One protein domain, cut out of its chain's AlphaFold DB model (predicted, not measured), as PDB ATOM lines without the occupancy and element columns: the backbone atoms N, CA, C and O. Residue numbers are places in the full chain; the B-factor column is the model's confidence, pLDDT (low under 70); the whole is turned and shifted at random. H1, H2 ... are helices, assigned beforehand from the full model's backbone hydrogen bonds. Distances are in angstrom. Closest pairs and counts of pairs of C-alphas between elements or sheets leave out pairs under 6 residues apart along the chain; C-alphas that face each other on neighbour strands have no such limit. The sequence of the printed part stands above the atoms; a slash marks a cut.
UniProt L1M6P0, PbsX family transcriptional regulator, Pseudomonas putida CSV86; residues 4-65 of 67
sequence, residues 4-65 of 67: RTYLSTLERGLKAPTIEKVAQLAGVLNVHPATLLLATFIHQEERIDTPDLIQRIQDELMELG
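What this domain is: This is residues 4 to 65 of the 67 residues of the protein "PbsX family transcriptional regulator" of Pseudomonas putida CSV86 (UniProt L1M6P0). What does the model look like at first sight? Four helices are strung out one after another in an open chain with no shared core: H4, the longest, lies at one end, H3 stands with its first residues against the side of H2 at nearly a right angle, and the short H1 lies at the other end, away from the other helices. What is it made of? The printed part has 62 residues with four named helices, in the order H1, H2, H3, H4, and no named strand; the class is all helix. How large is it? It is loose, with a radius of gyration of the C-alphas of 13.5 A, and elongated, spanning 40 by 25 by 19 A.

Where its parts are: Where is the longest helix? H4 is residues 50 to 63, 20.3 A from first to last C-alpha, and it ends at C-alpha 63 at (71.590, 103.850, 111.878). Which helices come before it? H3 is residues 33 to 44, 17.3 A long, beginning at C-alpha 33 at (56.917, 91.863, 123.393). H2 is residues 19 to 29, 15.1 A long. H1 is residues 4 to 10, 10.3 A long, beginning at C-alpha 4 at (49.505, 74.344, 129.986).

How they stand to each other: How does H4 stand to H3? They are close but not clearly touching, the closest C-alphas being those of Ile 42 and Thr 50, 6.7 A apart. They run opposite ways at a steep tilt of 57 degrees. What does H3 touch? It touches H2 with residues 33 to 37 alone, and the closest C-alphas are those of Ala 23 and Pro 33, 5.0 A apart. Their lines are about perpendicular, at 81 degrees. Which helices stay apart? H4 and H2 are apart, and H1 is apart from H2, H3 and H4. What do the backbones show? In H1, H2, H3 and H4 every O i to N i+4 pair is within hydrogen-bond range.

The domain as a whole: How far does the printed part reach? The two C-alphas farthest apart, those of Arg 4 and Glu 63, are 41.1 A apart. Residues 10 to 16, residues 43 to 49 and residues 58 to 65, of which 58 to 63 belong to H4, stand free. Are there cuts or long links? The printed part has no cut; the links from H2 to H3 and from H3 to H4 are tight, and the link from H1 to H2 is short. Where is confidence low? The mean pLDDT of the printed part is 79.8, and residues 4 to 17 and residue 46 are under 70.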
ATOM      1  N   ARG A   4      48.346  75.165 129.587       53.31
ATOM      2  CA  ARG A   4      49.505  74.344 129.986       53.31
ATOM      3  C   ARG A   4      50.149  73.524 128.858       53.31
ATOM      4  O   ARG A   4      51.354  73.303 128.892       53.31
ATOM      5  N   THR A   5      49.392  73.073 127.857       54.44
ATOM      6  CA  THR A   5      49.959  72.287 126.746       54.44
ATOM      7  C   THR A   5      50.729  73.195 125.788       54.44
ATOM      8  O   THR A   5      51.821  72.835 125.355       54.44
ATOM      9  N   TYR A   6      50.219  74.405 125.535       54.06
ATOM     10  CA  TYR A   6      50.872  75.403 124.685       54.06
ATOM     11  C   TYR A   6      52.220  75.866 125.264       54.06
ATOM     12  O   TYR A   6      53.231  75.811 124.565       54.06
ATOM     13  N   LEU A   7      52.262  76.181 126.567       52.56
ATOM     14  CA  LEU A   7      53.495  76.525 127.294       52.56
ATOM     15  C   LEU A   7      54.555  75.411 127.215       52.56
ATOM     16  O   LEU A   7      55.694  75.680 126.853       52.56
ATOM     17  N   SER A   8      54.159  74.141 127.382       50.69
ATOM     18  CA  SER A   8      55.094  73.005 127.266       50.69
ATOM     19  C   SER A   8      55.679  72.794 125.861       50.69
ATOM     20  O   SER A   8      56.618  72.017 125.684       50.69
ATOM     21  N   THR A   9      55.091  73.403 124.827       50.88
ATOM     22  CA  THR A   9      55.589  73.294 123.444       50.88
ATOM     23  C   THR A   9      56.576  74.416 123.119       50.88
ATOM     24  O   THR A   9      57.465  74.221 122.295       50.88
ATOM     25  N   LEU A  10      56.434  75.560 123.796       49.34
ATOM     26  CA  LEU A  10      57.351  76.698 123.729       49.34
ATOM     27  C   LEU A  10      58.682  76.396 124.433       49.34
ATOM     28  O   LEU A  10      59.735  76.640 123.858       49.34
ATOM     29  N   GLU A  11      58.644  75.777 125.617       56.28
ATOM     30  CA  GLU A  11      59.841  75.481 126.433       56.28
ATOM     31  C   GLU A  11      60.799  74.441 125.819       56.28
ATOM     32  O   GLU A  11      61.914  74.266 126.298       56.28
ATOM     33  N   ARG A  12      60.392  73.740 124.752       50.69
ATOM     34  CA  ARG A  12      61.186  72.671 124.110       50.69
ATOM     35  C   ARG A  12      61.794  73.056 122.758       50.69
ATOM     36  O   ARG A  12      62.241  72.173 122.037       50.69
ATOM     37  N   GLY A  13      61.767  74.336 122.372       52.25
ATOM     38  CA  GLY A  13      62.384  74.807 121.119       52.25
ATOM     39  C   GLY A  13      61.758  74.245 119.829       52.25
ATOM     40  O   GLY A  13      62.318  74.403 118.751       52.25
ATOM     41  N   LEU A  14      60.593  73.588 119.914       45.81
ATOM     42  CA  LEU A  14      59.981  72.851 118.796       45.81
ATOM     43  C   LEU A  14      59.081  73.706 117.889       45.81
ATOM     44  O   LEU A  14      58.596  73.218 116.870       45.81
ATOM     45  N   LYS A  15      58.859  74.981 118.225       48.53
ATOM     46  CA  LYS A  15      58.260  75.983 117.333       48.53
ATOM     47  C   LYS A  15      58.907  77.326 117.626       48.53
ATOM     48  O   LYS A  15      58.798  77.781 118.757       48.53
ATOM     49  N   ALA A  16      59.514  77.969 116.628       55.59
ATOM     50  CA  ALA A  16      59.802  79.397 116.704       55.59
ATOM     51  C   ALA A  16      58.449  80.117 116.857       55.59
ATOM     52  O   ALA A  16      57.641  80.067 115.922       55.59
ATOM     53  N   PRO A  17      58.109  80.672 118.035       64.19
ATOM     54  CA  PRO A  17      56.840  81.361 118.186       64.19
ATOM     55  C   PRO A  17      56.773  82.520 117.201       64.19
ATOM     56  O   PRO A  17      57.741  83.255 117.022       64.19
ATOM     57  N   THR A  18      55.624  82.690 116.555       81.94
ATOM     58  CA  THR A  18      55.400  83.871 115.724       81.94
ATOM     59  C   THR A  18      55.418  85.123 116.603       81.94
ATOM     60  O   THR A  18      55.069  85.063 117.786       81.94
ATOM     61  N   ILE A  19      55.757  86.275 116.022       80.94
ATOM     62  CA  ILE A  19      55.721  87.570 116.725       80.94
ATOM     63  C   ILE A  19      54.348  87.824 117.365       80.94
ATOM     64  O   ILE A  19      54.264  88.312 118.488       80.94
ATOM     65  N   GLU A  20      53.267  87.402 116.707       85.06
ATOM     66  CA  GLU A  20      51.906  87.483 117.247       85.06
ATOM     67  C   GLU A  20      51.740  86.698 118.561       85.06
ATOM     68  O   GLU A  20      51.111  87.170 119.508       85.06
ATOM     69  N   LYS A  21      52.339  85.507 118.659       84.88
ATOM     70  CA  LYS A  21      52.290  84.686 119.874       84.88
ATOM     71  C   LYS A  21      53.152  85.246 120.993       84.88
ATOM     72  O   LYS A  21      52.732  85.194 122.148       84.88
ATOM     73  N   VAL A  22      54.295  85.839 120.651       88.38
ATOM     74  CA  VAL A  22      55.109  86.599 121.608       88.38
ATOM     75  C   VAL A  22      54.320  87.798 122.139       88.38
ATOM     76  O   VAL A  22      54.296  88.015 123.346       88.38
ATOM     77  N   ALA A  23      53.595  88.520 121.280       89.56
ATOM     78  CA  ALA A  23      52.777  89.658 121.692       89.56
ATOM     79  C   ALA A  23      51.612  89.263 122.611       89.56
ATOM     80  O   ALA A  23      51.379  89.916 123.628       89.56
ATOM     81  N   GLN A  24      50.925  88.156 122.308       91.69
ATOM     82  CA  GLN A  24      49.883  87.607 123.181       91.69
ATOM     83  C   GLN A  24      50.438  87.237 124.562       91.69
ATOM     84  O   GLN A  24      49.830  87.571 125.578       91.69
ATOM     85  N   LEU A  25      51.600  86.576 124.610       89.94
ATOM     86  CA  LEU A  25      52.245  86.199 125.869       89.94
ATOM     87  C   LEU A  25      52.689  87.429 126.671       89.94
ATOM     88  O   LEU A  25      52.455  87.494 127.875       89.94
ATOM     89  N   ALA A  26      53.275  88.419 126.000       93.12
ATOM     90  CA  ALA A  26      53.694  89.673 126.612       93.12
ATOM     91  C   ALA A  26      52.508  90.433 127.226       93.12
ATOM     92  O   ALA A  26      52.618  90.932 128.342       93.12
ATOM     93  N   GLY A  27      51.348  90.421 126.557       93.25
ATOM     94  CA  GLY A  27      50.105  90.984 127.088       93.25
ATOM     95  C   GLY A  27      49.625  90.294 128.368       93.25
ATOM     96  O   GLY A  27      49.208  90.968 129.304       93.25
ATOM     97  N   VAL A  28      49.741  88.963 128.455       96.31
ATOM     98  CA  VAL A  28      49.416  88.210 129.684       96.31
ATOM     99  C   VAL A  28      50.387  88.539 130.822       96.31
ATOM    100  O   VAL A  28      49.980  88.597 131.980       96.31
ATOM    101  N   LEU A  29      51.662  88.762 130.499       92.88
ATOM    102  CA  LEU A  29      52.716  89.098 131.460       92.88
ATOM    103  C   LEU A  29      52.805  90.603 131.774       92.88
ATOM    104  O   LEU A  29      53.607  90.992 132.619       92.88
ATOM    105  N   ASN A  30      51.988  91.438 131.121       94.00
ATOM    106  CA  ASN A  30      52.012  92.900 131.211       94.00
ATOM    107  C   ASN A  30      53.405  93.516 130.946       94.00
ATOM    108  O   ASN A  30      53.848  94.425 131.648       94.00
ATOM    109  N   VAL A  31      54.102  93.006 129.928       94.00
ATOM    110  CA  VAL A  31      55.407  93.510 129.463       94.00
ATOM    111  C   VAL A  31      55.372  93.787 127.961       94.00
ATOM    112  O   VAL A  31      54.471  93.336 127.254       94.00
ATOM    113  N   HIS A  32      56.364  94.515 127.442       94.12
ATOM    114  CA  HIS A  32      56.483  94.727 126.001       94.12
ATOM    115  C   HIS A  32      56.974  93.439 125.301       94.12
ATOM    116  O   HIS A  32      57.864  92.768 125.828       94.12
ATOM    117  N   PRO A  33      56.482  93.077 124.099       91.25
ATOM    118  CA  PRO A  33      56.917  91.863 123.393       91.25
ATOM    119  C   PRO A  33      58.426  91.824 123.121       91.25
ATOM    120  O   PRO A  33      59.042  90.763 123.199       91.25
ATOM    121  N   ALA A  34      59.038  92.989 122.876       91.12
ATOM    122  CA  ALA A  34      60.489  93.102 122.722       91.12
ATOM    123  C   ALA A  34      61.252  92.679 123.988       91.12
ATOM    124  O   ALA A  34      62.322  92.100 123.871       91.12
ATOM    125  N   THR A  35      60.694  92.884 125.188       91.50
ATOM    126  CA  THR A  35      61.313  92.440 126.448       91.50
ATOM    127  C   THR A  35      61.484  90.923 126.478       91.50
ATOM    128  O   THR A  35      62.533  90.436 126.888       91.50
ATOM    129  N   LEU A  36      60.486  90.170 125.998       90.12
ATOM    130  CA  LEU A  36      60.578  88.710 125.912       90.12
ATOM    131  C   LEU A  36      61.622  88.273 124.880       90.12
ATOM    132  O   LEU A  36      62.394  87.360 125.153       90.12
ATOM    133  N   LEU A  37      61.680  88.946 123.727       87.25
ATOM    134  CA  LEU A  37      62.691  88.662 122.705       87.25
ATOM    135  C   LEU A  37      64.104  88.923 123.237       87.25
ATOM    136  O   LEU A  37      64.942  88.026 123.178       87.25
ATOM    137  N   LEU A  38      64.359  90.089 123.839       88.25
ATOM    138  CA  LEU A  38      65.659  90.392 124.445       88.25
ATOM    139  C   LEU A  38      66.033  89.359 125.512       88.25
ATOM    140  O   LEU A  38      67.148  88.850 125.486       88.25
ATOM    141  N   ALA A  39      65.103  88.982 126.395       86.69
ATOM    142  CA  ALA A  39      65.355  87.962 127.413       86.69
ATOM    143  C   ALA A  39      65.778  86.613 126.803       86.69
ATOM    144  O   ALA A  39      66.669  85.953 127.333       86.69
ATOM    145  N   THR A  40      65.190  86.216 125.666       84.25
ATOM    146  CA  THR A  40      65.605  84.992 124.961       84.25
ATOM    147  C   THR A  40      66.989  85.095 124.326       84.25
ATOM    148  O   THR A  40      67.706  84.098 124.308       84.25
ATOM    149  N   PHE A  41      67.393  86.265 123.819       83.19
ATOM    150  CA  PHE A  41      68.741  86.463 123.272       83.19
ATOM    151  C   PHE A  41      69.793  86.515 124.377       83.19
ATOM    152  O   PHE A  41      70.774  85.789 124.300       83.19
ATOM    153  N   ILE A  42      69.529  87.247 125.463       83.69
ATOM    154  CA  ILE A  42      70.401  87.290 126.650       83.69
ATOM    155  C   ILE A  42      70.610  85.882 127.222       83.69
ATOM    156  O   ILE A  42      71.716  85.521 127.602       83.69
ATOM    157  N   HIS A  43      69.556  85.063 127.266       80.25
ATOM    158  CA  HIS A  43      69.666  83.694 127.765       80.25
ATOM    159  C   HIS A  43      70.464  82.765 126.832       80.25
ATOM    160  O   HIS A  43      71.125  81.850 127.312       80.25
ATOM    161  N   GLN A  44      70.398  82.971 125.514       78.50
ATOM    162  CA  GLN A  44      71.153  82.175 124.537       78.50
ATOM    163  C   GLN A  44      72.615  82.625 124.420       78.50
ATOM    164  O   GLN A  44      73.499  81.809 124.163       78.50
ATOM    165  N   GLU A  45      72.874  83.915 124.601       77.19
ATOM    166  CA  GLU A  45      74.187  84.527 124.477       77.19
ATOM    167  C   GLU A  45      74.789  84.721 125.872       77.19
ATOM    168  O   GLU A  45      74.803  85.822 126.409       77.19
ATOM    169  N   GLU A  46      75.337  83.643 126.450       66.44
ATOM    170  CA  GLU A  46      75.924  83.603 127.811       66.44
ATOM    171  C   GLU A  46      77.006  84.672 128.101       66.44
ATOM    172  O   GLU A  46      77.496  84.775 129.225       66.44
ATOM    173  N   ARG A  47      77.436  85.439 127.092       72.50
ATOM    174  CA  ARG A  47      78.557  86.385 127.153       72.50
ATOM    175  C   ARG A  47      78.193  87.845 126.893       72.50
ATOM    176  O   ARG A  47      79.101  88.671 126.929       72.50
ATOM    177  N   ILE A  48      76.933  88.170 126.611       75.12
ATOM    178  CA  ILE A  48      76.531  89.564 126.383       75.12
ATOM    179  C   ILE A  48      75.921  90.140 127.655       75.12
ATOM    180  O   ILE A  48      74.964  89.590 128.200       75.12
ATOM    181  N   ASP A  49      76.467  91.268 128.112       83.88
ATOM    182  CA  ASP A  49      75.853  92.022 129.197       83.88
ATOM    183  C   ASP A  49      74.573  92.712 128.702       83.88
ATOM    184  O   ASP A  49      74.488  93.223 127.581       83.88
ATOM    185  N   THR A  50      73.543  92.721 129.546       84.94
ATOM    186  CA  THR A  50      72.216  93.244 129.191       84.94
ATOM    187  C   THR A  50      72.251  94.715 128.740       84.94
ATOM    188  O   THR A  50      71.593  95.033 127.746       84.94
ATOM    189  N   PRO A  51      72.998  95.623 129.403       88.19
ATOM    190  CA  PRO A  51      73.118  97.013 128.970       88.19
ATOM    191  C   PRO A  51      73.771  97.153 127.590       88.19
ATOM    192  O   PRO A  51      73.296  97.950 126.784       88.19
ATOM    193  N   ASP A  52      74.792  96.346 127.295       89.44
ATOM    194  CA  ASP A  52      75.515  96.392 126.019       89.44
ATOM    195  C   ASP A  52      74.605  95.987 124.853       89.44
ATOM    196  O   ASP A  52      74.606  96.634 123.804       89.44
ATOM    197  N   LEU A  53      73.770  94.958 125.047       87.88
ATOM    198  CA  LEU A  53      72.782  94.550 124.045       87.88
ATOM    199  C   LEU A  53      71.760  95.657 123.771       87.88
ATOM    200  O   LEU A  53      71.419  95.919 122.618       87.88
ATOM    201  N   ILE A  54      71.259  96.299 124.827       91.12
ATOM    202  CA  ILE A  54      70.274  97.377 124.694       91.12
ATOM    203  C   ILE A  54      70.890  98.570 123.963       91.12
ATOM    204  O   ILE A  54      70.259  99.093 123.045       91.12
ATOM    205  N   GLN A  55      72.111  98.968 124.329       93.12
ATOM    206  CA  GLN A  55      72.815 100.069 123.672       93.12
ATOM    207  C   GLN A  55      73.025  99.774 122.187       93.12
ATOM    208  O   GLN A  55      72.680 100.589 121.337       93.12
ATOM    209  N   ARG A  56      73.487  98.564 121.864       91.44
ATOM    210  CA  ARG A  56      73.673  98.135 120.479       91.44
ATOM    211  C   ARG A  56      72.380  98.207 119.662       91.44
ATOM    212  O   ARG A  56      72.402  98.707 118.545       91.44
ATOM    213  N   ILE A  57      71.253  97.743 120.208       91.62
ATOM    214  CA  ILE A  57      69.954  97.813 119.515       91.62
ATOM    215  C   ILE A  57      69.540  99.273 119.275       91.62
ATOM    216  O   ILE A  57      68.990  99.590 118.223       91.62
ATOM    217  N   GLN A  58      69.791 100.170 120.232       92.50
ATOM    218  CA  GLN A  58      69.503 101.598 120.061       92.50
ATOM    219  C   GLN A  58      70.341 102.218 118.938       92.50
ATOM    220  O   GLN A  58      69.795 102.957 118.116       92.50
ATOM    221  N   ASP A  59      71.630 101.884 118.879       94.00
ATOM    222  CA  ASP A  59      72.541 102.361 117.836       94.00
ATOM    223  C   ASP A  59      72.107 101.836 116.454       94.00
ATOM    224  O   ASP A  59      71.953 102.621 115.517       94.00
ATOM    225  N   GLU A  60      71.786 100.541 116.342       92.44
ATOM    226  CA  GLU A  60      71.285  99.918 115.106       92.44
ATOM    227  C   GLU A  60      69.972 100.572 114.621       92.44
ATOM    228  O   GLU A  60      69.810 100.851 113.431       92.44
ATOM    229  N   LEU A  61      69.030 100.875 115.523       91.81
ATOM    230  CA  LEU A  61      67.786 101.576 115.169       91.81
ATOM    231  C   LEU A  61      68.054 102.995 114.651       91.81
ATOM    232  O   LEU A  61      67.421 103.429 113.681       91.81
ATOM    233  N   MET A  62      69.010 103.700 115.264       93.00
ATOM    234  CA  MET A  62      69.422 105.035 114.838       93.00
ATOM    235  C   MET A  62      70.062 105.011 113.447       93.00
ATOM    236  O   MET A  62      69.707 105.838 112.603       93.00
ATOM    237  N   GLU A  63      70.951 104.052 113.185       93.25
ATOM    238  CA  GLU A  63      71.590 103.850 111.878       93.25
ATOM    239  C   GLU A  63      70.571 103.531 110.778       93.25
ATOM    240  O   GLU A  63      70.678 104.037 109.659       93.25
ATOM    241  N   LEU A  64      69.539 102.746 111.101       89.12
ATOM    242  CA  LEU A  64      68.446 102.415 110.182       89.12
ATOM    243  C   LEU A  64      67.430 103.558 110.004       89.12
ATOM    244  O   LEU A  64      66.522 103.449 109.175       89.12
ATOM    245  N   GLY A  65      67.557 104.651 110.761       86.31
ATOM    246  CA  GLY A  65      66.635 105.788 110.718       86.31
ATOM    247  C   GLY A  65      65.238 105.475 111.262       86.31
ATOM    248  O   GLY A  65      64.291 106.214 110.978       86.31
TER     249      GLY A  65